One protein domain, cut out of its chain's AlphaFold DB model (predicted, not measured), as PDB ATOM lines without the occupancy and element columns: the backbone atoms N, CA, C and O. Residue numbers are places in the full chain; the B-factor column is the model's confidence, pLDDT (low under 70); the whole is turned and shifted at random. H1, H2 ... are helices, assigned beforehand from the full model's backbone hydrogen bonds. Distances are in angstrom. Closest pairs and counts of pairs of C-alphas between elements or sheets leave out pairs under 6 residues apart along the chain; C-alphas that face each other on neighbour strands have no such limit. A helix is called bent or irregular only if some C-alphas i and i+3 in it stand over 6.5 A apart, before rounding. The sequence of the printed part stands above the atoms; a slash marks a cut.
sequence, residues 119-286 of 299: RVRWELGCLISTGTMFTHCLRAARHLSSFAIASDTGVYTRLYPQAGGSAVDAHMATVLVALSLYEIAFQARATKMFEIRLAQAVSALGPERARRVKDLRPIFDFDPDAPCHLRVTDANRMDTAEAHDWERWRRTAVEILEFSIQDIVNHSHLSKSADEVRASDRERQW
ATOM      1  N   ARG A 119       1.256  -9.708 -23.903       90.94
ATOM      2  CA  ARG A 119       0.241  -9.313 -22.924       90.94
ATOM      3  C   ARG A 119       0.854  -9.068 -21.557       90.94
ATOM      4  O   ARG A 119       0.537  -8.041 -20.968       90.94
ATOM      5  N   VAL A 120       1.794  -9.905 -21.119       88.62
ATOM      6  CA  VAL A 120       2.537  -9.700 -19.861       88.62
ATOM      7  C   VAL A 120       3.278  -8.361 -19.886       88.62
ATOM      8  O   VAL A 120       3.153  -7.558 -18.965       88.62
ATOM      9  N   ARG A 121       3.978  -8.049 -20.985       89.88
ATOM     10  CA  ARG A 121       4.673  -6.753 -21.139       89.88
ATOM     11  C   ARG A 121       3.731  -5.553 -21.103       89.88
ATOM     12  O   ARG A 121       4.087  -4.502 -20.577       89.88
ATOM     13  N   TRP A 122       2.552  -5.693 -21.700       92.69
ATOM     14  CA  TRP A 122       1.550  -4.633 -21.702       92.69
ATOM     15  C   TRP A 122       0.923  -4.439 -20.317       92.69
ATOM     16  O   TRP A 122       0.791  -3.295 -19.887       92.69
ATOM     17  N   GLU A 123       0.632  -5.521 -19.590       90.25
ATOM     18  CA  GLU A 123       0.145  -5.435 -18.208       90.25
ATOM     19  C   GLU A 123       1.167  -4.809 -17.264       90.25
ATOM     20  O   GLU A 123       0.807  -3.945 -16.472       90.25
ATOM     21  N   LEU A 124       2.456  -5.133 -17.409       88.88
ATOM     22  CA  LEU A 124       3.520  -4.446 -16.666       88.88
ATOM     23  C   LEU A 124       3.480  -2.924 -16.890       88.88
ATOM     24  O   LEU A 124       3.639  -2.146 -15.950       88.88
ATOM     25  N   GLY A 125       3.225  -2.488 -18.127       89.81
ATOM     26  CA  GLY A 125       3.035  -1.071 -18.451       89.81
ATOM     27  C   GLY A 125       1.769  -0.464 -17.828       89.81
ATOM     28  O   GLY A 125       1.798   0.678 -17.357       89.81
ATOM     29  N   CYS A 126       0.669  -1.219 -17.783       90.62
ATOM     30  CA  CYS A 126      -0.563  -0.801 -17.110       90.62
ATOM     31  C   CYS A 126      -0.336  -0.654 -15.602       90.62
ATOM     32  O   CYS A 126      -0.619   0.409 -15.056       90.62
ATOM     33  N   LEU A 127       0.290  -1.639 -14.954       86.69
ATOM     34  CA  LEU A 127       0.577  -1.613 -13.520       86.69
ATOM     35  C   LEU A 127       1.307  -0.337 -13.102       86.69
ATOM     36  O   LEU A 127       0.886   0.335 -12.163       86.69
ATOM     37  N   ILE A 128       2.382   0.008 -13.814       85.56
ATOM     38  CA  ILE A 128       3.212   1.178 -13.498       85.56
ATOM     39  C   ILE A 128       2.417   2.487 -13.630       85.56
ATOM     40  O   ILE A 128       2.733   3.470 -12.961       85.56
ATOM     41  N   SER A 129       1.399   2.525 -14.493       84.81
ATOM     42  CA  SER A 129       0.671   3.753 -14.825       84.81
ATOM     43  C   SER A 129      -0.661   3.914 -14.092       84.81
ATOM     44  O   SER A 129      -0.989   5.025 -13.673       84.81
ATOM     45  N   THR A 130      -1.441   2.843 -13.958       81.88
ATOM     46  CA  THR A 130      -2.820   2.875 -13.448       81.88
ATOM     47  C   THR A 130      -3.167   1.721 -12.507       81.88
ATOM     48  O   THR A 130      -4.194   1.796 -11.836       81.88
ATOM     49  N   GLY A 131      -2.338   0.680 -12.411       86.00
ATOM     50  CA  GLY A 131      -2.660  -0.578 -11.730       86.00
ATOM     51  C   GLY A 131      -3.039  -1.682 -12.723       86.00
ATOM     52  O   GLY A 131      -2.830  -1.547 -13.925       86.00
ATOM     53  N   THR A 132      -3.587  -2.794 -12.237       88.44
ATOM     54  CA  THR A 132      -3.948  -3.932 -13.100       88.44
ATOM     55  C   THR A 132      -5.155  -3.591 -13.975       88.44
ATOM     56  O   THR A 132      -6.221  -3.245 -13.449       88.44
ATOM     57  N   MET A 133      -5.033  -3.727 -15.301       91.75
ATOM     58  CA  MET A 133      -6.109  -3.320 -16.219       91.75
ATOM     59  C   MET A 133      -7.398  -4.110 -15.979       91.75
ATOM     60  O   MET A 133      -8.497  -3.556 -16.062       91.75
ATOM     61  N   PHE A 134      -7.291  -5.398 -15.639       92.44
ATOM     62  CA  PHE A 134      -8.468  -6.236 -15.420       92.44
ATOM     63  C   PHE A 134      -9.328  -5.772 -14.236       92.44
ATOM     64  O   PHE A 134     -10.548  -5.725 -14.356       92.44
ATOM     65  N   THR A 135      -8.717  -5.325 -13.135       89.88
ATOM     66  CA  THR A 135      -9.440  -4.723 -12.002       89.88
ATOM     67  C   THR A 135     -10.232  -3.483 -12.421       89.88
ATOM     68  O   THR A 135     -11.389  -3.324 -12.028       89.88
ATOM     69  N   HIS A 136      -9.653  -2.617 -13.258       90.12
ATOM     70  CA  HIS A 136     -10.375  -1.456 -13.796       90.12
ATOM     71  C   HIS A 136     -11.516  -1.871 -14.723       90.12
ATOM     72  O   HIS A 136     -12.614  -1.318 -14.637       90.12
ATOM     73  N   CYS A 137     -11.297  -2.896 -15.548       93.62
ATOM     74  CA  CYS A 137     -12.336  -3.469 -16.397       93.62
ATOM     75  C   CYS A 137     -13.481  -4.080 -15.576       93.62
ATOM     76  O   CYS A 137     -14.635  -3.888 -15.944       93.62
ATOM     77  N   LEU A 138     -13.199  -4.755 -14.454       92.56
ATOM     78  CA  LEU A 138     -14.216  -5.289 -13.539       92.56
ATOM     79  C   LEU A 138     -15.057  -4.175 -12.905       92.56
ATOM     80  O   LEU A 138     -16.285  -4.274 -12.901       92.56
ATOM     81  N   ARG A 139     -14.425  -3.093 -12.425       89.75
ATOM     82  CA  ARG A 139     -15.147  -1.923 -11.886       89.75
ATOM     83  C   ARG A 139     -16.050  -1.298 -12.941       89.75
ATOM     84  O   ARG A 139     -17.243  -1.112 -12.707       89.75
ATOM     85  N   ALA A 140     -15.504  -1.033 -14.127       91.69
ATOM     86  CA  ALA A 140     -16.274  -0.467 -15.227       91.69
ATOM     87  C   ALA A 140     -17.428  -1.389 -15.643       91.69
ATOM     88  O   ALA A 140     -18.562  -0.933 -15.761       91.69
ATOM     89  N   ALA A 141     -17.173  -2.690 -15.796       93.94
ATOM     90  CA  ALA A 141     -18.190  -3.673 -16.150       93.94
ATOM     91  C   ALA A 141     -19.329  -3.714 -15.132       93.94
ATOM     92  O   ALA A 141     -20.497  -3.731 -15.522       93.94
ATOM     93  N   ARG A 142     -19.016  -3.688 -13.835       90.88
ATOM     94  CA  ARG A 142     -20.023  -3.680 -12.774       90.88
ATOM     95  C   ARG A 142     -20.847  -2.404 -12.764       90.88
ATOM     96  O   ARG A 142     -22.063  -2.485 -12.604       90.88
ATOM     97  N   HIS A 143     -20.234  -1.249 -13.004       88.50
ATOM     98  CA  HIS A 143     -20.963   0.011 -13.139       88.50
ATOM     99  C   HIS A 143     -21.913  -0.003 -14.342       88.50
ATOM    100  O   HIS A 143     -23.094   0.315 -14.195       88.50
ATOM    101  N   LEU A 144     -21.424  -0.421 -15.515       92.19
ATOM    102  CA  LEU A 144     -22.237  -0.552 -16.728       92.19
ATOM    103  C   LEU A 144     -23.404  -1.522 -16.500       92.19
ATOM    104  O   LEU A 144     -24.549  -1.192 -16.801       92.19
ATOM    105  N   SER A 145     -23.123  -2.676 -15.889       92.75
ATOM    106  CA  SER A 145     -24.126  -3.704 -15.589       92.75
ATOM    107  C   SER A 145     -25.167  -3.208 -14.594       92.75
ATOM    108  O   SER A 145     -26.353  -3.358 -14.840       92.75
ATOM    109  N   SER A 146     -24.749  -2.571 -13.498       89.62
ATOM    110  CA  SER A 146     -25.670  -2.080 -12.463       89.62
ATOM    111  C   SER A 146     -26.617  -1.026 -13.013       89.62
ATOM    112  O   SER A 146     -27.810  -1.037 -12.716       89.62
ATOM    113  N   PHE A 147     -26.098  -0.129 -13.852       88.69
ATOM    114  CA  PHE A 147     -26.935   0.874 -14.484       88.69
ATOM    115  C   PHE A 147     -27.904   0.242 -15.491       88.69
ATOM    116  O   PHE A 147     -29.086   0.585 -15.479       88.69
ATOM    117  N   ALA A 148     -27.431  -0.680 -16.337       92.00
ATOM    118  CA  ALA A 148     -28.271  -1.381 -17.308       92.00
ATOM    119  C   ALA A 148     -29.368  -2.210 -16.621       92.00
ATOM    120  O   ALA A 148     -30.529  -2.077 -16.977       92.00
ATOM    121  N   ILE A 149     -29.032  -2.975 -15.577       90.44
ATOM    122  CA  ILE A 149     -29.993  -3.741 -14.765       90.44
ATOM    123  C   ILE A 149     -31.047  -2.819 -14.159       90.44
ATOM    124  O   ILE A 149     -32.228  -3.142 -14.166       90.44
ATOM    125  N   ALA A 150     -30.648  -1.670 -13.619       88.56
ATOM    126  CA  ALA A 150     -31.620  -0.757 -13.041       88.56
ATOM    127  C   ALA A 150     -32.494  -0.105 -14.127       88.56
ATOM    128  O   ALA A 150     -33.670   0.135 -13.895       88.56
ATOM    129  N   SER A 151     -31.975   0.158 -15.322       88.44
ATOM    130  CA  SER A 151     -32.668   1.008 -16.300       88.44
ATOM    131  C   SER A 151     -33.461   0.235 -17.353       88.44
ATOM    132  O   SER A 151     -34.534   0.687 -17.731       88.44
ATOM    133  N   ASP A 152     -33.001  -0.942 -17.769       90.69
ATOM    134  CA  ASP A 152     -33.614  -1.743 -18.830       90.69
ATOM    135  C   ASP A 152     -34.433  -2.910 -18.263       90.69
ATOM    136  O   ASP A 152     -33.935  -3.740 -17.499       90.69
ATOM    137  N   THR A 153     -35.712  -2.986 -18.635       88.00
ATOM    138  CA  THR A 153     -36.640  -4.024 -18.158       88.00
ATOM    139  C   THR A 153     -36.227  -5.426 -18.585       88.00
ATOM    140  O   THR A 153     -36.348  -6.372 -17.800       88.00
ATOM    141  N   GLY A 154     -35.753  -5.587 -19.819       88.62
ATOM    142  CA  GLY A 154     -35.349  -6.883 -20.358       88.62
ATOM    143  C   GLY A 154     -34.121  -7.436 -19.638       88.62
ATOM    144  O   GLY A 154     -34.086  -8.615 -19.282       88.62
ATOM    145  N   VAL A 155     -33.143  -6.574 -19.361       91.44
ATOM    146  CA  VAL A 155     -31.954  -6.897 -18.569       91.44
ATOM    147  C   VAL A 155     -32.346  -7.166 -17.115       91.44
ATOM    148  O   VAL A 155     -31.941  -8.189 -16.564       91.44
ATOM    149  N   TYR A 156     -33.178  -6.317 -16.500       88.88
ATOM    150  CA  TYR A 156     -33.629  -6.482 -15.112       88.88
ATOM    151  C   TYR A 156     -34.322  -7.827 -14.881       88.88
ATOM    152  O   TYR A 156     -33.919  -8.596 -14.012       88.88
ATOM    153  N   THR A 157     -35.343  -8.132 -15.683       86.38
ATOM    154  CA  THR A 157     -36.146  -9.360 -15.545       86.38
ATOM    155  C   THR A 157     -35.314 -10.624 -15.725       86.38
ATOM    156  O   THR A 157     -35.534 -11.619 -15.042       86.38
ATOM    157  N   ARG A 158     -34.304 -10.578 -16.596       88.19
ATOM    158  CA  ARG A 158     -33.412 -11.712 -16.847       88.19
ATOM    159  C   ARG A 158     -32.351 -11.901 -15.767       88.19
ATOM    160  O   ARG A 158     -31.980 -13.035 -15.467       88.19
ATOM    161  N   LEU A 159     -31.822 -10.812 -15.220       89.44
ATOM    162  CA  LEU A 159     -30.650 -10.858 -14.348       89.44
ATOM    163  C   LEU A 159     -30.984 -10.799 -12.860       89.44
ATOM    164  O   LEU A 159     -30.192 -11.261 -12.042       89.44
ATOM    165  N   TYR A 160     -32.137 -10.255 -12.486       84.19
ATOM    166  CA  TYR A 160     -32.452  -9.984 -11.092       84.19
ATOM    167  C   TYR A 160     -33.379 -11.072 -10.507       84.19
ATOM    168  O   TYR A 160     -34.508 -11.218 -10.981       84.19
ATOM    169  N   PRO A 161     -32.954 -11.847  -9.484       82.69
ATOM    170  CA  PRO A 161     -33.710 -13.002  -8.977       82.69
ATOM    171  C   PRO A 161     -35.145 -12.700  -8.545       82.69
ATOM    172  O   PRO A 161     -36.052 -13.490  -8.791       82.69
ATOM    173  N   GLN A 162     -35.380 -11.531  -7.950       76.88
ATOM    174  CA  GLN A 162     -36.706 -11.088  -7.514       76.88
ATOM    175  C   GLN A 162     -37.675 -10.877  -8.690       76.88
ATOM    176  O   GLN A 162     -38.883 -10.849  -8.480       76.88
ATOM    177  N   ALA A 163     -37.157 -10.747  -9.912       74.25
ATOM    178  CA  ALA A 163     -37.926 -10.659 -11.148       74.25
ATOM    179  C   ALA A 163     -37.953 -11.985 -11.938       74.25
ATOM    180  O   ALA A 163     -38.392 -12.001 -13.084       74.25
ATOM    181  N   GLY A 164     -37.485 -13.091 -11.343       80.19
ATOM    182  CA  GLY A 164     -37.378 -14.401 -11.995       80.19
ATOM    183  C   GLY A 164     -36.045 -14.652 -12.710       80.19
ATOM    184  O   GLY A 164     -35.900 -15.679 -13.372       80.19
ATOM    185  N   GLY A 165     -35.082 -13.735 -12.577       87.75
ATOM    186  CA  GLY A 165     -33.756 -13.836 -13.178       87.75
ATOM    187  C   GLY A 165     -32.756 -14.699 -12.400       87.75
ATOM    188  O   GLY A 165     -33.090 -15.367 -11.423       87.75
ATOM    189  N   SER A 166     -31.489 -14.661 -12.823       92.94
ATOM    190  CA  SER A 166     -30.400 -15.444 -12.221       92.94
ATOM    191  C   SER A 166     -29.213 -14.570 -11.812       92.94
ATOM    192  O   SER A 166     -28.588 -13.915 -12.647       92.94
ATOM    193  N   ALA A 167     -28.842 -14.629 -10.527       92.31
ATOM    194  CA  ALA A 167     -27.652 -13.948 -10.007       92.31
ATOM    195  C   ALA A 167     -26.355 -14.461 -10.661       92.31
ATOM    196  O   ALA A 167     -25.429 -13.685 -10.890       92.31
ATOM    197  N   VAL A 168     -26.307 -15.752 -11.015       95.06
ATOM    198  CA  VAL A 168     -25.186 -16.342 -11.760       95.06
ATOM    199  C   VAL A 168     -25.111 -15.750 -13.164       95.06
ATOM    200  O   VAL A 168     -24.025 -15.392 -13.610       95.06
ATOM    201  N   ASP A 169     -26.246 -15.598 -13.852       96.19
ATOM    202  CA  ASP A 169     -26.261 -15.008 -15.194       96.19
ATOM    203  C   ASP A 169     -25.837 -13.539 -15.157       96.19
ATOM    204  O   ASP A 169     -25.089 -13.102 -16.032       96.19
ATOM    205  N   ALA A 170     -26.259 -12.794 -14.130       94.56
ATOM    206  CA  ALA A 170     -25.842 -11.411 -13.930       94.56
ATOM    207  C   ALA A 170     -24.325 -11.332 -13.759       94.56
ATOM    208  O   ALA A 170     -23.647 -10.602 -14.482       94.56
ATOM    209  N   HIS A 171     -23.791 -12.153 -12.852       95.19
ATOM    210  CA  HIS A 171     -22.363 -12.254 -12.582       95.19
ATOM    211  C   HIS A 171     -21.557 -12.609 -13.832       95.19
ATOM    212  O   HIS A 171     -20.626 -11.889 -14.189       95.19
ATOM    213  N   MET A 172     -21.930 -13.683 -14.530       97.31
ATOM    214  CA  MET A 172     -21.202 -14.137 -15.715       97.31
ATOM    215  C   MET A 172     -21.300 -13.134 -16.869       97.31
ATOM    216  O   MET A 172     -20.302 -12.914 -17.553       97.31
ATOM    217  N   ALA A 173     -22.441 -12.463 -17.060       97.56
ATOM    218  CA  ALA A 173     -22.555 -11.385 -18.042       97.56
ATOM    219  C   ALA A 173     -21.594 -10.228 -17.718       97.56
ATOM    220  O   ALA A 173     -20.870  -9.769 -18.598       97.56
ATOM    221  N   THR A 174     -21.503  -9.806 -16.454       96.25
ATOM    222  CA  THR A 174     -20.552  -8.766 -16.023       96.25
ATOM    223  C   THR A 174     -19.096  -9.191 -16.195       96.25
ATOM    224  O   THR A 174     -18.285  -8.391 -16.664       96.25
ATOM    225  N   VAL A 175     -18.751 -10.446 -15.889       96.62
ATOM    226  CA  VAL A 175     -17.407 -10.987 -16.152       96.62
ATOM    227  C   VAL A 175     -17.081 -10.932 -17.648       96.62
ATOM    228  O   VAL A 175     -15.986 -10.510 -18.017       96.62
ATOM    229  N   LEU A 176     -18.029 -11.270 -18.529       98.06
ATOM    230  CA  LEU A 176     -17.831 -11.172 -19.981       98.06
ATOM    231  C   LEU A 176     -17.699  -9.729 -20.471       98.06
ATOM    232  O   LEU A 176     -16.875  -9.467 -21.351       98.06
ATOM    233  N   VAL A 177     -18.437  -8.782 -19.886       98.12
ATOM    234  CA  VAL A 177     -18.217  -7.352 -20.139       98.12
ATOM    235  C   VAL A 177     -16.778  -6.983 -19.758       98.12
ATOM    236  O   VAL A 177     -16.059  -6.441 -20.596       98.12
ATOM    237  N   ALA A 178     -16.307  -7.353 -18.565       97.06
ATOM    238  CA  ALA A 178     -14.944  -7.053 -18.115       97.06
ATOM    239  C   ALA A 178     -13.868  -7.673 -19.023       97.06
ATOM    240  O   ALA A 178     -12.926  -6.989 -19.419       97.06
ATOM    241  N   LEU A 179     -14.021  -8.945 -19.403       97.81
ATOM    242  CA  LEU A 179     -13.086  -9.635 -20.296       97.81
ATOM    243  C   LEU A 179     -13.076  -9.032 -21.706       97.81
ATOM    244  O   LEU A 179     -12.013  -8.926 -22.317       97.81
ATOM    245  N   SER A 180     -14.228  -8.594 -22.223       98.56
ATOM    246  CA  SER A 180     -14.289  -7.923 -23.526       98.56
ATOM    247  C   SER A 180     -13.593  -6.557 -23.500       98.56
ATOM    248  O   SER A 180     -12.828  -6.250 -24.412       98.56
ATOM    249  N   LEU A 181     -13.771  -5.772 -22.430       97.81
ATOM    250  CA  LEU A 181     -13.055  -4.509 -22.227       97.81
ATOM    251  C   LEU A 181     -11.543  -4.736 -22.127       97.81
ATOM    252  O   LEU A 181     -10.778  -4.042 -22.793       97.81
ATOM    253  N   TYR A 182     -11.126  -5.743 -21.361       97.00
ATOM    254  CA  TYR A 182      -9.728  -6.133 -21.203       97.00
ATOM    255  C   TYR A 182      -9.080  -6.541 -22.531       97.00
ATOM    256  O   TYR A 182      -7.964  -6.126 -22.845       97.00
ATOM    257  N   GLU A 183      -9.789  -7.319 -23.352       97.44
ATOM    258  CA  GLU A 183      -9.300  -7.715 -24.672       97.44
ATOM    259  C   GLU A 183      -9.104  -6.520 -25.597       97.44
ATOM    260  O   GLU A 183      -8.070  -6.408 -26.257       97.44
ATOM    261  N   ILE A 184     -10.075  -5.607 -25.630       97.88
ATOM    262  CA  ILE A 184      -9.973  -4.392 -26.436       97.88
ATOM    263  C   ILE A 184      -8.860  -3.484 -25.922       97.88
ATOM    264  O   ILE A 184      -8.121  -2.929 -26.735       97.88
ATOM    265  N   ALA A 185      -8.688  -3.373 -24.603       96.88
ATOM    266  CA  ALA A 185      -7.592  -2.616 -24.016       96.88
ATOM    267  C   ALA A 185      -6.238  -3.145 -24.505       96.88
ATOM    268  O   ALA A 185      -5.414  -2.378 -25.005       96.88
ATOM    269  N   PHE A 186      -6.049  -4.466 -24.458       96.50
ATOM    270  CA  PHE A 186      -4.839  -5.109 -24.956       96.50
ATOM    271  C   PHE A 186      -4.634  -4.884 -26.460       96.50
ATOM    272  O   PHE A 186      -3.550  -4.468 -26.879       96.50
ATOM    273  N   GLN A 187      -5.666  -5.110 -27.282       96.69
ATOM    274  CA  GLN A 187      -5.595  -4.923 -28.737       96.69
ATOM    275  C   GLN A 187      -5.251  -3.477 -29.119       96.69
ATOM    276  O   GLN A 187      -4.469  -3.252 -30.042       96.69
ATOM    277  N   ALA A 188      -5.799  -2.504 -28.390       96.50
ATOM    278  CA  ALA A 188      -5.548  -1.081 -28.595       96.50
ATOM    279  C   ALA A 188      -4.248  -0.583 -27.938       96.50
ATOM    280  O   ALA A 188      -3.896   0.581 -28.121       96.50
ATOM    281  N   ARG A 189      -3.546  -1.431 -27.168       96.06
ATOM    282  CA  ARG A 189      -2.432  -1.033 -26.284       96.06
ATOM    283  C   ARG A 189      -2.815   0.105 -25.329       96.06
ATOM    284  O   ARG A 189      -1.971   0.919 -24.961       96.06
ATOM    285  N   ALA A 190      -4.083   0.145 -24.929       95.62
ATOM    286  CA  ALA A 190      -4.600   1.113 -23.981       95.62
ATOM    287  C   ALA A 190      -3.999   0.866 -22.598       95.62
ATOM    288  O   ALA A 190      -3.880  -0.276 -22.164       95.62
ATOM    289  N   THR A 191      -3.654   1.934 -21.891       93.75
ATOM    290  CA  THR A 191      -3.201   1.873 -20.486       93.75
ATOM    291  C   THR A 191      -4.201   2.531 -19.540       93.75
ATOM    292  O   THR A 191      -4.032   2.494 -18.319       93.75
ATOM    293  N   LYS A 192      -5.269   3.127 -20.093       91.94
ATOM    294  CA  LYS A 192      -6.302   3.849 -19.346       91.94
ATOM    295  C   LYS A 192      -7.699   3.509 -19.862       91.94
ATOM    296  O   LYS A 192      -7.909   3.388 -21.067       91.94
ATOM    297  N   MET A 193      -8.682   3.451 -18.960       91.69
ATOM    298  CA  MET A 193     -10.071   3.097 -19.300       91.69
ATOM    299  C   MET A 193     -10.713   4.034 -20.322       91.69
ATOM    300  O   MET A 193     -11.511   3.594 -21.151       91.69
ATOM    301  N   PHE A 194     -10.336   5.316 -20.325       91.56
ATOM    302  CA  PHE A 194     -10.868   6.259 -21.305       91.56
ATOM    303  C   PHE A 194     -10.425   5.963 -22.732       91.56
ATOM    304  O   PHE A 194     -11.001   6.513 -23.657       91.56
ATOM    305  N   GLU A 195      -9.419   5.129 -22.961       92.50
ATOM    306  CA  GLU A 195      -8.957   4.779 -24.308       92.50
ATOM    307  C   GLU A 195      -9.785   3.636 -24.922       92.50
ATOM    308  O   GLU A 195      -9.730   3.423 -26.133       92.50
ATOM    309  N   ILE A 196     -10.590   2.939 -24.113       95.69
ATOM    310  CA  ILE A 196     -11.345   1.745 -24.504       95.69
ATOM    311  C   ILE A 196     -12.732   2.146 -25.011       95.69
ATOM    312  O   ILE A 196     -13.519   2.746 -24.275       95.69
ATOM    313  N   ARG A 197     -13.058   1.785 -26.257       97.12
ATOM    314  CA  ARG A 197     -14.370   2.058 -26.868       97.12
ATOM    315  C   ARG A 197     -15.348   0.916 -26.614       97.12
ATOM    316  O   ARG A 197     -15.023  -0.244 -26.868       97.12
ATOM    317  N   LEU A 198     -16.572   1.242 -26.200       97.50
ATOM    318  CA  LEU A 198     -17.588   0.228 -25.890       97.50
ATOM    319  C   LEU A 198     -18.058  -0.536 -27.137       97.50
ATOM    320  O   LEU A 198     -18.227  -1.751 -27.078       97.50
ATOM    321  N   ALA A 199     -18.182   0.130 -28.291       97.94
ATOM    322  CA  ALA A 199     -18.568  -0.522 -29.548       97.94
ATOM    323  C   ALA A 199     -17.584  -1.637 -29.969       97.94
ATOM    324  O   ALA A 199     -17.974  -2.670 -30.515       97.94
ATOM    325  N   GLN A 200     -16.293  -1.472 -29.661       98.19
ATOM    326  CA  GLN A 200     -15.293  -2.512 -29.911       98.19
ATOM    327  C   GLN A 200     -15.485  -3.712 -28.976       98.19
ATOM    328  O   GLN A 200     -15.327  -4.850 -29.416       98.19
ATOM    329  N   ALA A 201     -15.875  -3.477 -27.720       98.12
ATOM    330  CA  ALA A 201     -16.178  -4.542 -26.764       98.12
ATOM    331  C   ALA A 201     -17.421  -5.349 -27.189       98.12
ATOM    332  O   ALA A 201     -17.387  -6.579 -27.158       98.12
ATOM    333  N   VAL A 202     -18.459  -4.679 -27.713       98.38
ATOM    334  CA  VAL A 202     -19.611  -5.343 -28.357       98.38
ATOM    335  C   VAL A 202     -19.139  -6.244 -29.501       98.38
ATOM    336  O   VAL A 202     -19.472  -7.428 -29.549       98.38
ATOM    337  N   SER A 203     -18.289  -5.721 -30.393       97.69
ATOM    338  CA  SER A 203     -17.729  -6.495 -31.509       97.69
ATOM    339  C   SER A 203     -16.894  -7.699 -31.045       97.69
ATOM    340  O   SER A 203     -16.945  -8.759 -31.673       97.69
ATOM    341  N   ALA A 204     -16.148  -7.576 -29.941       97.88
ATOM    342  CA  ALA A 204     -15.366  -8.674 -29.367       97.88
ATOM    343  C   ALA A 204     -16.247  -9.828 -28.860       97.88
ATOM    344  O   ALA A 204     -15.843 -10.988 -28.939       97.88
ATOM    345  N   LEU A 205     -17.462  -9.522 -28.405       98.12
ATOM    346  CA  LEU A 205     -18.465 -10.507 -28.005       98.12
ATOM    347  C   LEU A 205     -19.295 -11.039 -29.183       98.12
ATOM    348  O   LEU A 205     -20.181 -11.863 -28.965       98.12
ATOM    349  N   GLY A 206     -19.023 -10.626 -30.425       96.50
ATOM    350  CA  GLY A 206     -19.671 -11.180 -31.615       96.50
ATOM    351  C   GLY A 206     -19.358 -12.676 -31.818       96.50
ATOM    352  O   GLY A 206     -18.293 -13.131 -31.392       96.50
ATOM    353  N   PRO A 207     -20.226 -13.457 -32.494       91.19
ATOM    354  CA  PRO A 207     -20.112 -14.921 -32.592       91.19
ATOM    355  C   PRO A 207     -18.738 -15.448 -33.036       91.19
ATOM    356  O   PRO A 207     -18.268 -16.464 -32.533       91.19
ATOM    357  N   GLU A 208     -18.063 -14.739 -33.943       90.94
ATOM    358  CA  GLU A 208     -16.753 -15.134 -34.478       90.94
ATOM    359  C   GLU A 208     -15.588 -14.877 -33.509       90.94
ATOM    360  O   GLU A 208     -14.557 -15.548 -33.570       90.94
ATOM    361  N   ARG A 209     -15.728 -13.886 -32.621       94.69
ATOM    362  CA  ARG A 209     -14.647 -13.378 -31.759       94.69
ATOM    363  C   ARG A 209     -14.823 -13.754 -30.294       94.69
ATOM    364  O   ARG A 209     -13.826 -13.847 -29.581       94.69
ATOM    365  N   ALA A 210     -16.050 -14.061 -29.877       94.12
ATOM    366  CA  ALA A 210     -16.401 -14.357 -28.494       94.12
ATOM    367  C   ALA A 210     -15.599 -15.526 -27.907       94.12
ATOM    368  O   ALA A 210     -15.335 -15.543 -26.709       94.12
ATOM    369  N   ARG A 211     -15.143 -16.470 -28.746       93.81
ATOM    370  CA  ARG A 211     -14.250 -17.552 -28.310       93.81
ATOM    371  C   ARG A 211     -12.947 -17.027 -27.711       93.81
ATOM    372  O   ARG A 211     -12.512 -17.540 -26.694       93.81
ATOM    373  N   ARG A 212     -12.358 -15.971 -28.284       93.94
ATOM    374  CA  ARG A 212     -11.157 -15.357 -27.701       93.94
ATOM    375  C   ARG A 212     -11.458 -14.824 -26.312       93.94
ATOM    376  O   ARG A 212     -10.707 -15.127 -25.404       93.94
ATOM    377  N   VAL A 213     -12.573 -14.107 -26.147       96.38
ATOM    378  CA  VAL A 213     -13.001 -13.577 -24.842       96.38
ATOM    379  C   VAL A 213     -13.211 -14.701 -23.824       96.38
ATOM    380  O   VAL A 213     -12.767 -14.577 -22.689       96.38
ATOM    381  N   LYS A 214     -13.825 -15.816 -24.244       95.00
ATOM    382  CA  LYS A 214     -14.035 -17.018 -23.422       95.00
ATOM    383  C   LYS A 214     -12.727 -17.608 -22.882       95.00
ATOM    384  O   LYS A 214     -12.639 -17.982 -21.714       95.00
ATOM    385  N   ASP A 215     -11.719 -17.680 -23.744       93.94
ATOM    386  CA  ASP A 215     -10.441 -18.328 -23.451       93.94
ATOM    387  C   ASP A 215      -9.466 -17.390 -22.704       93.94
ATOM    388  O   ASP A 215      -8.383 -17.810 -22.298       93.94
ATOM    389  N   LEU A 216      -9.826 -16.114 -22.486       93.69
ATOM    390  CA  LEU A 216      -8.964 -15.162 -21.782       93.69
ATOM    391  C   LEU A 216      -8.794 -15.521 -20.312       93.69
ATOM    392  O   LEU A 216      -9.754 -15.797 -19.590       93.69
ATOM    393  N   ARG A 217      -7.549 -15.426 -19.856       92.00
ATOM    394  CA  ARG A 217      -7.153 -15.509 -18.453       92.00
ATOM    395  C   ARG A 217      -6.262 -14.301 -18.160       92.00
ATOM    396  O   ARG A 217      -5.121 -14.302 -18.607       92.00
ATOM    397  N   PRO A 218      -6.779 -13.233 -17.527       90.31
ATOM    398  CA  PRO A 218      -5.978 -12.069 -17.158       90.31
ATOM    399  C   PRO A 218      -4.747 -12.467 -16.332       90.31
ATOM    400  O   PRO A 218      -4.844 -13.275 -15.406       90.31
ATOM    401  N   ILE A 219      -3.585 -11.939 -16.726       75.75
ATOM    402  CA  ILE A 219      -2.264 -12.413 -16.294       75.75
ATOM    403  C   ILE A 219      -1.586 -11.291 -15.521       75.75
ATOM    404  O   ILE A 219      -0.811 -10.544 -16.110       75.75
ATOM    405  N   PHE A 220      -1.877 -11.128 -14.232       70.31
ATOM    406  CA  PHE A 220      -1.015 -10.302 -13.392       70.31
ATOM    407  C   PHE A 220      -1.299 -10.486 -11.907       70.31
ATOM    408  O   PHE A 220      -2.453 -10.377 -11.546       70.31
ATOM    409  N   ASP A 221      -0.276 -10.711 -11.082       64.75
ATOM    410  CA  ASP A 221      -0.366 -10.739  -9.615       64.75
ATOM    411  C   ASP A 221       0.881 -10.049  -9.051       64.75
ATOM    412  O   ASP A 221       1.999 -10.526  -9.243       64.75
ATOM    413  N   PHE A 222       0.702  -8.889  -8.429       66.56
ATOM    414  CA  PHE A 222       1.700  -8.281  -7.534       66.56
ATOM    415  C   PHE A 222       1.110  -8.017  -6.147       66.56
ATOM    416  O   PHE A 222       1.832  -7.620  -5.232       66.56
ATOM    417  N   ASP A 223      -0.197  -8.213  -6.014       65.75
ATOM    418  CA  ASP A 223      -0.959  -8.003  -4.804       65.75
ATOM    419  C   ASP A 223      -1.894  -9.212  -4.699       65.75
ATOM    420  O   ASP A 223      -2.888  -9.261  -5.433       65.75
ATOM    421  N   PRO A 224      -1.580 -10.182  -3.823       60.66
ATOM    422  CA  PRO A 224      -2.357 -11.412  -3.695       60.66
ATOM    423  C   PRO A 224      -3.806 -11.149  -3.257       60.66
ATOM    424  O   PRO A 224      -4.658 -12.026  -3.397       60.66
ATOM    425  N   ASP A 225      -4.100  -9.942  -2.758       62.12
ATOM    426  CA  ASP A 225      -5.443  -9.509  -2.379       62.12
ATOM    427  C   ASP A 225      -6.159  -8.715  -3.494       62.12
ATOM    428  O   ASP A 225      -7.352  -8.403  -3.369       62.12
ATOM    429  N   ALA A 226      -5.476  -8.377  -4.595       67.38
ATOM    430  CA  ALA A 226      -6.071  -7.633  -5.699       67.38
ATOM    431  C   ALA A 226      -6.891  -8.554  -6.622       67.38
ATOM    432  O   ALA A 226      -6.434  -9.630  -7.012       67.38
ATOM    433  N   PRO A 227      -8.090  -8.130  -7.068       66.44
ATOM    434  CA  PRO A 227      -8.928  -8.884  -7.998       66.44
ATOM    435  C   PRO A 227      -8.390  -8.737  -9.428       66.44
ATOM    436  O   PRO A 227      -8.957  -8.048 -10.281       66.44
ATOM    437  N   CYS A 228      -7.238  -9.347  -9.665       77.94
ATOM    438  CA  CYS A 228      -6.497  -9.327 -10.917       77.94
ATOM    439  C   CYS A 228      -6.686 -10.621 -11.734       77.94
ATOM    440  O   CYS A 228      -6.347 -10.666 -12.918       77.94
ATOM    441  N   HIS A 229      -7.331 -11.627 -11.134       86.00
ATOM    442  CA  HIS A 229      -7.657 -12.918 -11.732       86.00
ATOM    443  C   HIS A 229      -9.149 -13.198 -11.711       86.00
ATOM    444  O   HIS A 229      -9.890 -12.642 -10.908       86.00
ATOM    445  N   LEU A 230      -9.576 -14.111 -12.582       90.94
ATOM    446  CA  LEU A 230     -10.906 -14.702 -12.501       90.94
ATOM    447  C   LEU A 230     -11.032 -15.562 -11.241       90.94
ATOM    448  O   LEU A 230     -10.049 -16.153 -10.805       90.94
ATOM    449  N   ARG A 231     -12.243 -15.714 -10.705       91.44
ATOM    450  CA  ARG A 231     -12.526 -16.738  -9.683       91.44
ATOM    451  C   ARG A 231     -12.422 -18.137 -10.298       91.44
ATOM    452  O   ARG A 231     -12.780 -18.314 -11.465       91.44
ATOM    453  N   VAL A 232     -12.012 -19.144  -9.518       92.38
ATOM    454  CA  VAL A 232     -11.980 -20.560  -9.951       92.38
ATOM    455  C   VAL A 232     -13.336 -20.965 -10.526       92.38
ATOM    456  O   VAL A 232     -13.411 -21.524 -11.618       92.38
ATOM    457  N   THR A 233     -14.412 -20.615  -9.820       94.44
ATOM    458  CA  THR A 233     -15.792 -20.898 -10.223       94.44
ATOM    459  C   THR A 233     -16.146 -20.268 -11.573       94.44
ATOM    460  O   THR A 233     -16.791 -20.912 -12.397       94.44
ATOM    461  N   ASP A 234     -15.697 -19.039 -11.839       95.31
ATOM    462  CA  ASP A 234     -16.006 -18.332 -13.088       95.31
ATOM    463  C   ASP A 234     -15.226 -18.915 -14.269       95.31
ATOM    464  O   ASP A 234     -15.791 -19.108 -15.346       95.31
ATOM    465  N   ALA A 235     -13.945 -19.240 -14.061       94.75
ATOM    466  CA  ALA A 235     -13.127 -19.916 -15.064       94.75
ATOM    467  C   ALA A 235     -13.722 -21.286 -15.428       94.75
ATOM    468  O   ALA A 235     -13.965 -21.549 -16.605       94.75
ATOM    469  N   ASN A 236     -14.066 -22.104 -14.423       95.88
ATOM    470  CA  ASN A 236     -14.717 -23.397 -14.641       95.88
ATOM    471  C   ASN A 236     -16.046 -23.247 -15.385       95.88
ATOM    472  O   ASN A 236     -16.290 -23.976 -16.340       95.88
ATOM    473  N   ARG A 237     -16.892 -22.283 -14.994       96.25
ATOM    474  CA  ARG A 237     -18.152 -22.008 -15.696       96.25
ATOM    475  C   ARG A 237     -17.932 -21.693 -17.159       96.25
ATOM    476  O   ARG A 237     -18.663 -22.214 -17.989       96.25
ATOM    477  N   MET A 238     -16.955 -20.855 -17.493       96.06
ATOM    478  CA  MET A 238     -16.656 -20.588 -18.897       96.06
ATOM    479  C   MET A 238     -16.215 -21.871 -19.604       96.06
ATOM    480  O   MET A 238     -16.755 -22.188 -20.662       96.06
ATOM    481  N   ASP A 239     -15.316 -22.651 -19.012       96.12
ATOM    482  CA  ASP A 239     -14.762 -23.849 -19.648       96.12
ATOM    483  C   ASP A 239     -15.800 -24.955 -19.866       96.12
ATOM    484  O   ASP A 239     -15.806 -25.596 -20.920       96.12
ATOM    485  N   THR A 240     -16.723 -25.138 -18.920       97.00
ATOM    486  CA  THR A 240     -17.700 -26.235 -18.940       97.00
ATOM    487  C   THR A 240     -19.114 -25.815 -19.331       97.00
ATOM    488  O   THR A 240     -19.984 -26.681 -19.394       97.00
ATOM    489  N   ALA A 241     -19.381 -24.524 -19.562       96.94
ATOM    490  CA  ALA A 241     -20.717 -24.053 -19.921       96.94
ATOM    491  C   ALA A 241     -21.242 -24.759 -21.170       96.94
ATOM    492  O   ALA A 241     -20.571 -24.822 -22.209       96.94
ATOM    493  N   GLU A 242     -22.492 -25.207 -21.086       97.44
ATOM    494  CA  GLU A 242     -23.227 -25.629 -22.262       97.44
ATOM    495  C   GLU A 242     -23.397 -24.454 -23.235       97.44
ATOM    496  O   GLU A 242     -23.397 -23.280 -22.853       97.44
ATOM    497  N   ALA A 243     -23.583 -24.763 -24.521       96.44
ATOM    498  CA  ALA A 243     -23.727 -23.739 -25.557       96.44
ATOM    499  C   ALA A 243     -24.867 -22.749 -25.256       96.44
ATOM    500  O   ALA A 243     -24.754 -21.567 -25.575       96.44
ATOM    501  N   HIS A 244     -25.944 -23.226 -24.621       97.00
ATOM    502  CA  HIS A 244     -27.108 -22.413 -24.291       97.00
ATOM    503  C   HIS A 244     -26.834 -21.422 -23.141       97.00
ATOM    504  O   HIS A 244     -27.269 -20.274 -23.221       97.00
ATOM    505  N   ASP A 245     -26.084 -21.829 -22.112       97.00
ATOM    506  CA  ASP A 245     -25.662 -20.959 -21.006       97.00
ATOM    507  C   ASP A 245     -24.674 -19.902 -21.486       97.00
ATOM    508  O   ASP A 245     -24.861 -18.707 -21.250       97.00
ATOM    509  N   TRP A 246     -23.664 -20.338 -22.242       97.06
ATOM    510  CA  TRP A 246     -22.674 -19.449 -22.838       97.06
ATOM    511  C   TRP A 246     -23.328 -18.361 -23.692       97.06
ATOM    512  O   TRP A 246     -23.037 -17.174 -23.531       97.06
ATOM    513  N   GLU A 247     -24.233 -18.755 -24.591       97.19
ATOM    514  CA  GLU A 247     -24.923 -17.814 -25.467       97.19
ATOM    515  C   GLU A 247     -25.812 -16.851 -24.673       97.19
ATOM    516  O   GLU A 247     -25.858 -15.658 -24.979       97.19
ATOM    517  N   ARG A 248     -26.467 -17.334 -23.609       96.31
ATOM    518  CA  ARG A 248     -27.279 -16.496 -22.720       96.31
ATOM    519  C   ARG A 248     -26.436 -15.429 -22.018       96.31
ATOM    520  O   ARG A 248     -26.830 -14.259 -22.032       96.31
ATOM    521  N   TRP A 249     -25.278 -15.790 -21.462       97.81
ATOM    522  CA  TRP A 249     -24.362 -14.835 -20.823       97.81
ATOM    523  C   TRP A 249     -23.782 -13.846 -21.835       97.81
ATOM    524  O   TRP A 249     -23.825 -12.639 -21.605       97.81
ATOM    525  N   ARG A 250     -23.304 -14.338 -22.986       97.94
ATOM    526  CA  ARG A 250     -22.718 -13.516 -24.057       97.94
ATOM    527  C   ARG A 250     -23.713 -12.491 -24.590       97.94
ATOM    528  O   ARG A 250     -23.377 -11.313 -24.689       97.94
ATOM    529  N   ARG A 251     -24.936 -12.920 -24.918       97.12
ATOM    530  CA  ARG A 251     -25.994 -12.026 -25.404       97.12
ATOM    531  C   ARG A 251     -26.325 -10.957 -24.370       97.12
ATOM    532  O   ARG A 251     -26.427  -9.792 -24.721       97.12
ATOM    533  N   THR A 252     -26.431 -11.337 -23.100       96.94
ATOM    534  CA  THR A 252     -26.753 -10.373 -22.042       96.94
ATOM    535  C   THR A 252     -25.612  -9.374 -21.805       96.94
ATOM    536  O   THR A 252     -25.863  -8.195 -21.592       96.94
ATOM    537  N   ALA A 253     -24.351  -9.799 -21.925       98.06
ATOM    538  CA  ALA A 253     -23.204  -8.891 -21.891       98.06
ATOM    539  C   ALA A 253     -23.217  -7.878 -23.055       98.06
ATOM    540  O   ALA A 253     -22.899  -6.706 -22.855       98.06
ATOM    541  N   VAL A 254     -23.624  -8.311 -24.257       98.06
ATOM    542  CA  VAL A 254     -23.831  -7.418 -25.411       98.06
ATOM    543  C   VAL A 254     -24.945  -6.411 -25.130       98.06
ATOM    544  O   VAL A 254     -24.713  -5.219 -25.292       98.06
ATOM    545  N   GLU A 255     -26.100  -6.860 -24.633       96.94
ATOM    546  CA  GLU A 255     -27.229  -5.980 -24.293       96.94
ATOM    547  C   GLU A 255     -26.833  -4.911 -23.256       96.94
ATOM    548  O   GLU A 255     -27.169  -3.742 -23.422       96.94
ATOM    549  N   ILE A 256     -26.051  -5.269 -22.226       96.69
ATOM    550  CA  ILE A 256     -25.531  -4.310 -21.229       96.69
ATOM    551  C   ILE A 256     -24.669  -3.224 -21.891       96.69
ATOM    552  O   ILE A 256     -24.777  -2.037 -21.554       96.69
ATOM    553  N   LEU A 257     -23.787  -3.620 -22.811       97.56
ATOM    554  CA  LEU A 257     -22.899  -2.699 -23.519       97.56
ATOM    555  C   LEU A 257     -23.672  -1.805 -24.494       97.56
ATOM    556  O   LEU A 257     -23.462  -0.594 -24.489       97.56
ATOM    557  N   GLU A 258     -24.573  -2.376 -25.293       97.19
ATOM    558  CA  GLU A 258     -25.409  -1.644 -26.253       97.19
ATOM    559  C   GLU A 258     -26.335  -0.654 -25.546       97.19
ATOM    560  O   GLU A 258     -26.372   0.519 -25.922       97.19
ATOM    561  N   PHE A 259     -26.992  -1.085 -24.462       95.44
ATOM    562  CA  PHE A 259     -27.770  -0.200 -23.600       95.44
ATOM    563  C   PHE A 259     -26.905   0.962 -23.101       95.44
ATOM    564  O   PHE A 259     -27.287   2.125 -23.202       95.44
ATOM    565  N   SER A 260     -25.708   0.662 -22.590       94.69
ATOM    566  CA  SER A 260     -24.818   1.690 -22.050       94.69
ATOM    567  C   SER A 260     -24.366   2.693 -23.110       94.69
ATOM    568  O   SER A 260     -24.303   3.885 -22.818       94.69
ATOM    569  N   ILE A 261     -24.079   2.238 -24.332       95.88
ATOM    570  CA  ILE A 261     -23.755   3.110 -25.467       95.88
ATOM    571  C   ILE A 261     -24.936   4.026 -25.780       95.88
ATOM    572  O   ILE A 261     -24.762   5.243 -25.833       95.88
ATOM    573  N   GLN A 262     -26.130   3.455 -25.957       95.25
ATOM    574  CA  GLN A 262     -27.324   4.208 -26.330       95.25
ATOM    575  C   GLN A 262     -27.690   5.247 -25.269       95.25
ATOM    576  O   GLN A 262     -27.990   6.395 -25.596       95.25
ATOM    577  N   ASP A 263     -27.629   4.862 -24.000       91.19
ATOM    578  CA  ASP A 263     -27.932   5.749 -22.889       91.19
ATOM    579  C   ASP A 263     -26.934   6.913 -22.794       91.19
ATOM    580  O   ASP A 263     -27.350   8.063 -22.647       91.19
ATOM    581  N   ILE A 264     -25.631   6.650 -22.966       91.50
ATOM    582  CA  ILE A 264     -24.608   7.706 -22.987       91.50
ATOM    583  C   ILE A 264     -24.825   8.649 -24.173       91.50
ATOM    584  O   ILE A 264     -24.716   9.859 -24.005       91.50
ATOM    585  N   VAL A 265     -25.149   8.130 -25.360       93.38
ATOM    586  CA  VAL A 265     -25.446   8.963 -26.539       93.38
ATOM    587  C   VAL A 265     -26.668   9.851 -26.293       93.38
ATOM    588  O   VAL A 265     -26.619  11.041 -26.593       93.38
ATOM    589  N   ASN A 266     -27.732   9.306 -25.700       89.81
ATOM    590  CA  ASN A 266     -28.981  10.033 -25.455       89.81
ATOM    591  C   ASN A 266     -28.851  11.130 -24.389       89.81
ATOM    592  O   ASN A 266     -29.547  12.140 -24.470       89.81
ATOM    593  N   HIS A 267     -27.973  10.941 -23.400       85.19
ATOM    594  CA  HIS A 267     -27.852  11.842 -22.248       85.19
ATOM    595  C   HIS A 267     -26.550  12.653 -22.221       85.19
ATOM    596  O   HIS A 267     -26.335  13.460 -21.315       85.19
ATOM    597  N   SER A 268     -25.661  12.472 -23.197       81.44
ATOM    598  CA  SER A 268     -24.442  13.269 -23.306       81.44
ATOM    599  C   SER A 268     -24.757  14.657 -23.863       81.44
ATOM    600  O   SER A 268     -25.238  14.806 -24.982       81.44
ATOM    601  N   HIS A 269     -24.383  15.703 -23.121       77.44
ATOM    602  CA  HIS A 269     -24.413  17.087 -23.619       77.44
ATOM    603  C   HIS A 269     -23.441  17.330 -24.786       77.44
ATOM    604  O   HIS A 269     -23.544  18.327 -25.495       77.44
ATOM    605  N   LEU A 270     -22.469  16.435 -24.965       74.75
ATOM    606  CA  LEU A 270     -21.587  16.406 -26.123       74.75
ATOM    607  C   LEU A 270     -22.223  15.477 -27.157       74.75
ATOM    608  O   LEU A 270     -22.476  14.321 -26.824       74.75
ATOM    609  N   SER A 271     -22.459  15.951 -28.382       80.88
ATOM    610  CA  SER A 271     -22.995  15.148 -29.492       80.88
ATOM    611  C   SER A 271     -22.031  14.021 -29.884       80.88
ATOM    612  O   SER A 271     -21.285  14.142 -30.852       80.88
ATOM    613  N   LYS A 272     -22.002  12.948 -29.095       88.81
ATOM    614  CA  LYS A 272     -21.176  11.763 -29.318       88.81
ATOM    615  C   LYS A 272     -21.927  10.775 -30.190       88.81
ATOM    616  O   LYS A 272     -23.107  10.512 -29.970       88.81
ATOM    617  N   SER A 273     -21.222  10.189 -31.144       93.94
ATOM    618  CA  SER A 273     -21.687   8.998 -31.849       93.94
ATOM    619  C   SER A 273     -21.446   7.734 -31.014       93.94
ATOM    620  O   SER A 273     -20.604   7.715 -30.113       93.94
ATOM    621  N   ALA A 274     -22.160   6.652 -31.335       93.56
ATOM    622  CA  ALA A 274     -22.006   5.354 -30.670       93.56
ATOM    623  C   ALA A 274     -20.550   4.835 -30.694       93.56
ATOM    624  O   ALA A 274     -20.073   4.277 -29.706       93.56
ATOM    625  N   ASP A 275     -19.817   5.088 -31.782       94.50
ATOM    626  CA  ASP A 275     -18.422   4.660 -31.963       94.50
ATOM    627  C   ASP A 275     -17.409   5.455 -31.121       94.50
ATOM    628  O   ASP A 275     -16.248   5.050 -30.985       94.50
ATOM    629  N   GLU A 276     -17.822   6.591 -30.560       94.38
ATOM    630  CA  GLU A 276     -16.985   7.460 -29.727       94.38
ATOM    631  C   GLU A 276     -17.159   7.201 -28.230       94.38
ATOM    632  O   GLU A 276     -16.343   7.688 -27.440       94.38
ATOM    633  N   VAL A 277     -18.182   6.433 -27.839       94.94
ATOM    634  CA  VAL A 277     -18.466   6.127 -26.435       94.94
ATOM    635  C   VAL A 277     -17.349   5.270 -25.842       94.94
ATOM    636  O   VAL A 277     -17.036   4.171 -26.317       94.94
ATOM    637  N   ARG A 278     -16.755   5.780 -24.763       94.56
ATOM    638  CA  ARG A 278     -15.654   5.147 -24.031       94.56
ATOM    639  C   ARG A 278     -16.145   4.535 -22.727       94.56
ATOM    640  O   ARG A 278     -17.094   5.028 -22.123       94.56
ATOM    641  N   ALA A 279     -15.451   3.506 -22.245       91.06
ATOM    642  CA  ALA A 279     -15.758   2.881 -20.955       91.06
ATOM    643  C   ALA A 279     -15.716   3.885 -19.790       91.06
ATOM    644  O   ALA A 279     -16.499   3.774 -18.848       91.06
ATOM    645  N   SER A 280     -14.868   4.914 -19.900       89.12
ATOM    646  CA  SER A 280     -14.760   5.964 -18.890       89.12
ATOM    647  C   SER A 280     -15.896   6.989 -18.897       89.12
ATOM    648  O   SER A 280     -15.991   7.810 -17.991       89.12
ATOM    649  N   ASP A 281     -16.725   7.039 -19.945       87.94
ATOM    650  CA  ASP A 281     -17.704   8.125 -20.107       87.94
ATOM    651  C   ASP A 281     -18.788   8.104 -19.025       87.94
ATOM    652  O   ASP A 281     -19.420   9.124 -18.749       87.94
ATOM    653  N   ARG A 282     -18.929   6.963 -18.348       77.62
ATOM    654  CA  ARG A 282     -19.797   6.776 -17.188       77.62
ATOM    655  C   ARG A 282     -19.083   6.969 -15.844       77.62
ATOM    656  O   ARG A 282     -19.730   6.920 -14.801       77.62
ATOM    657  N   GLU A 283     -17.769   7.214 -15.832       66.69
ATOM    658  CA  GLU A 283     -16.982   7.266 -14.591       66.69
ATOM    659  C   GLU A 283     -17.290   8.481 -13.708       66.69
ATOM    660  O   GLU A 283     -17.033   8.472 -12.510       66.69
ATOM    661  N   ARG A 284     -17.912   9.531 -14.252       60.84
ATOM    662  CA  ARG A 284     -18.276  10.719 -13.461       60.84
ATOM    663  C   ARG A 284     -19.386  10.469 -12.431       60.84
ATOM    664  O   ARG A 284     -19.607  11.323 -11.584       60.84
ATOM    665  N   GLN A 285     -20.065   9.322 -12.496       56.75
ATOM    666  CA  GLN A 285     -21.116   8.906 -11.557       56.75
ATOM    667  C   GLN A 285     -20.615   7.826 -10.576       56.75
ATOM    668  O   GLN A 285     -21.384   6.968 -10.147       56.75
ATOM    669  N   TRP A 286     -19.310   7.817 -10.272       57.25
ATOM    670  CA  TRP A 286     -18.685   6.795  -9.431       57.25
ATOM    671  C   TRP A 286     -19.173   6.812  -7.985       57.25
ATOM    672  O   TRP A 286     -19.030   7.801  -7.269       57.25
TER     673      TRP A 286
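This is residues 119 to 286 of the 299 residues of an uncharacterized protein of Streptomyces mobaraensis NBRC 13819 = DSM 40847 (UniProt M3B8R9). Three long helices, H2, H4 and H8, cross one another to make the core, with H4 nearest the middle. Shorter helices surround it: H1 and H3 make corners at the two ends of H2, H5 packs on H4 and H8, H6 on H4, and H9 on H2, with H7 beyond H6. The 168 printed residues include nine named helices, H1 to H9, and no named strand: all helix. The whole is compact, with a radius of gyration of the C-alphas of 15.2 A and spans of 43 by 42 by 31 A.

H1, residues 119 to 129, and H2, residues 133 to 151, only just touch, only at the corner, with 3 pairs of C-alphas within 8 A, the closest Cys 126 and Met 133 at 6.2 A. H2 touches H3, residues 153 to 159, only at the corner; the closest C-alphas, Ile 149 and Tyr 156, are 4.6 A apart. H4, residues 167 to 188, touches H2 at a steep tilt of 48 degrees, opposite ways, closest at C-alphas 137 and 178, 4.8 A. With residues 177 to 184 alone H4 touches H5, residues 198 to 204, closest at C-alphas 180 and 201, 5.0 A. H6, residues 210 to 215, touches residues 176 to 183 of H4 alone, closest at C-alphas 213 and 180, 5.9 A. H7, residues 232 to 240, only just touches H6, with 3 pairs within 8 A, the closest C-alphas 238 and 214 at 6.3 A. H8, residues 243 to 267, touches H4, closest at C-alphas 253 and 173, 4.6 A, and H2, about perpendicular at 78 degrees, closest at C-alphas 256 and 148, 5.6 A. H9, residues 279 to 285, touches residues 140 to 144 of H2 alone, closest at C-alphas 279 and 140, 6.7 A. Every O i to N i+4 pair is within hydrogen-bond range in H1 to H8; irregular H9, with C-alphas 281 and 284 at 7.2 A, has 0 of 3, and 2 of 4 O i to N i+3 pairs.

H1 begins at C-alpha 119 (0.241, -9.313, -22.924). From first to last C-alpha H2 measures 26.9 A, H4 31.6 A and H8 36.0 A. H9 ends at C-alpha 285 (-21.116, 8.906, -11.557).

The C-alphas farthest apart, of Thr 240 and His 269, are 44.1 A apart. The printed part has no cut; the links H6 to H7 and H8 to H9 are long, of 16 and 11 residues. Residues 221 to 227 and 283 to 286 have pLDDT under 70.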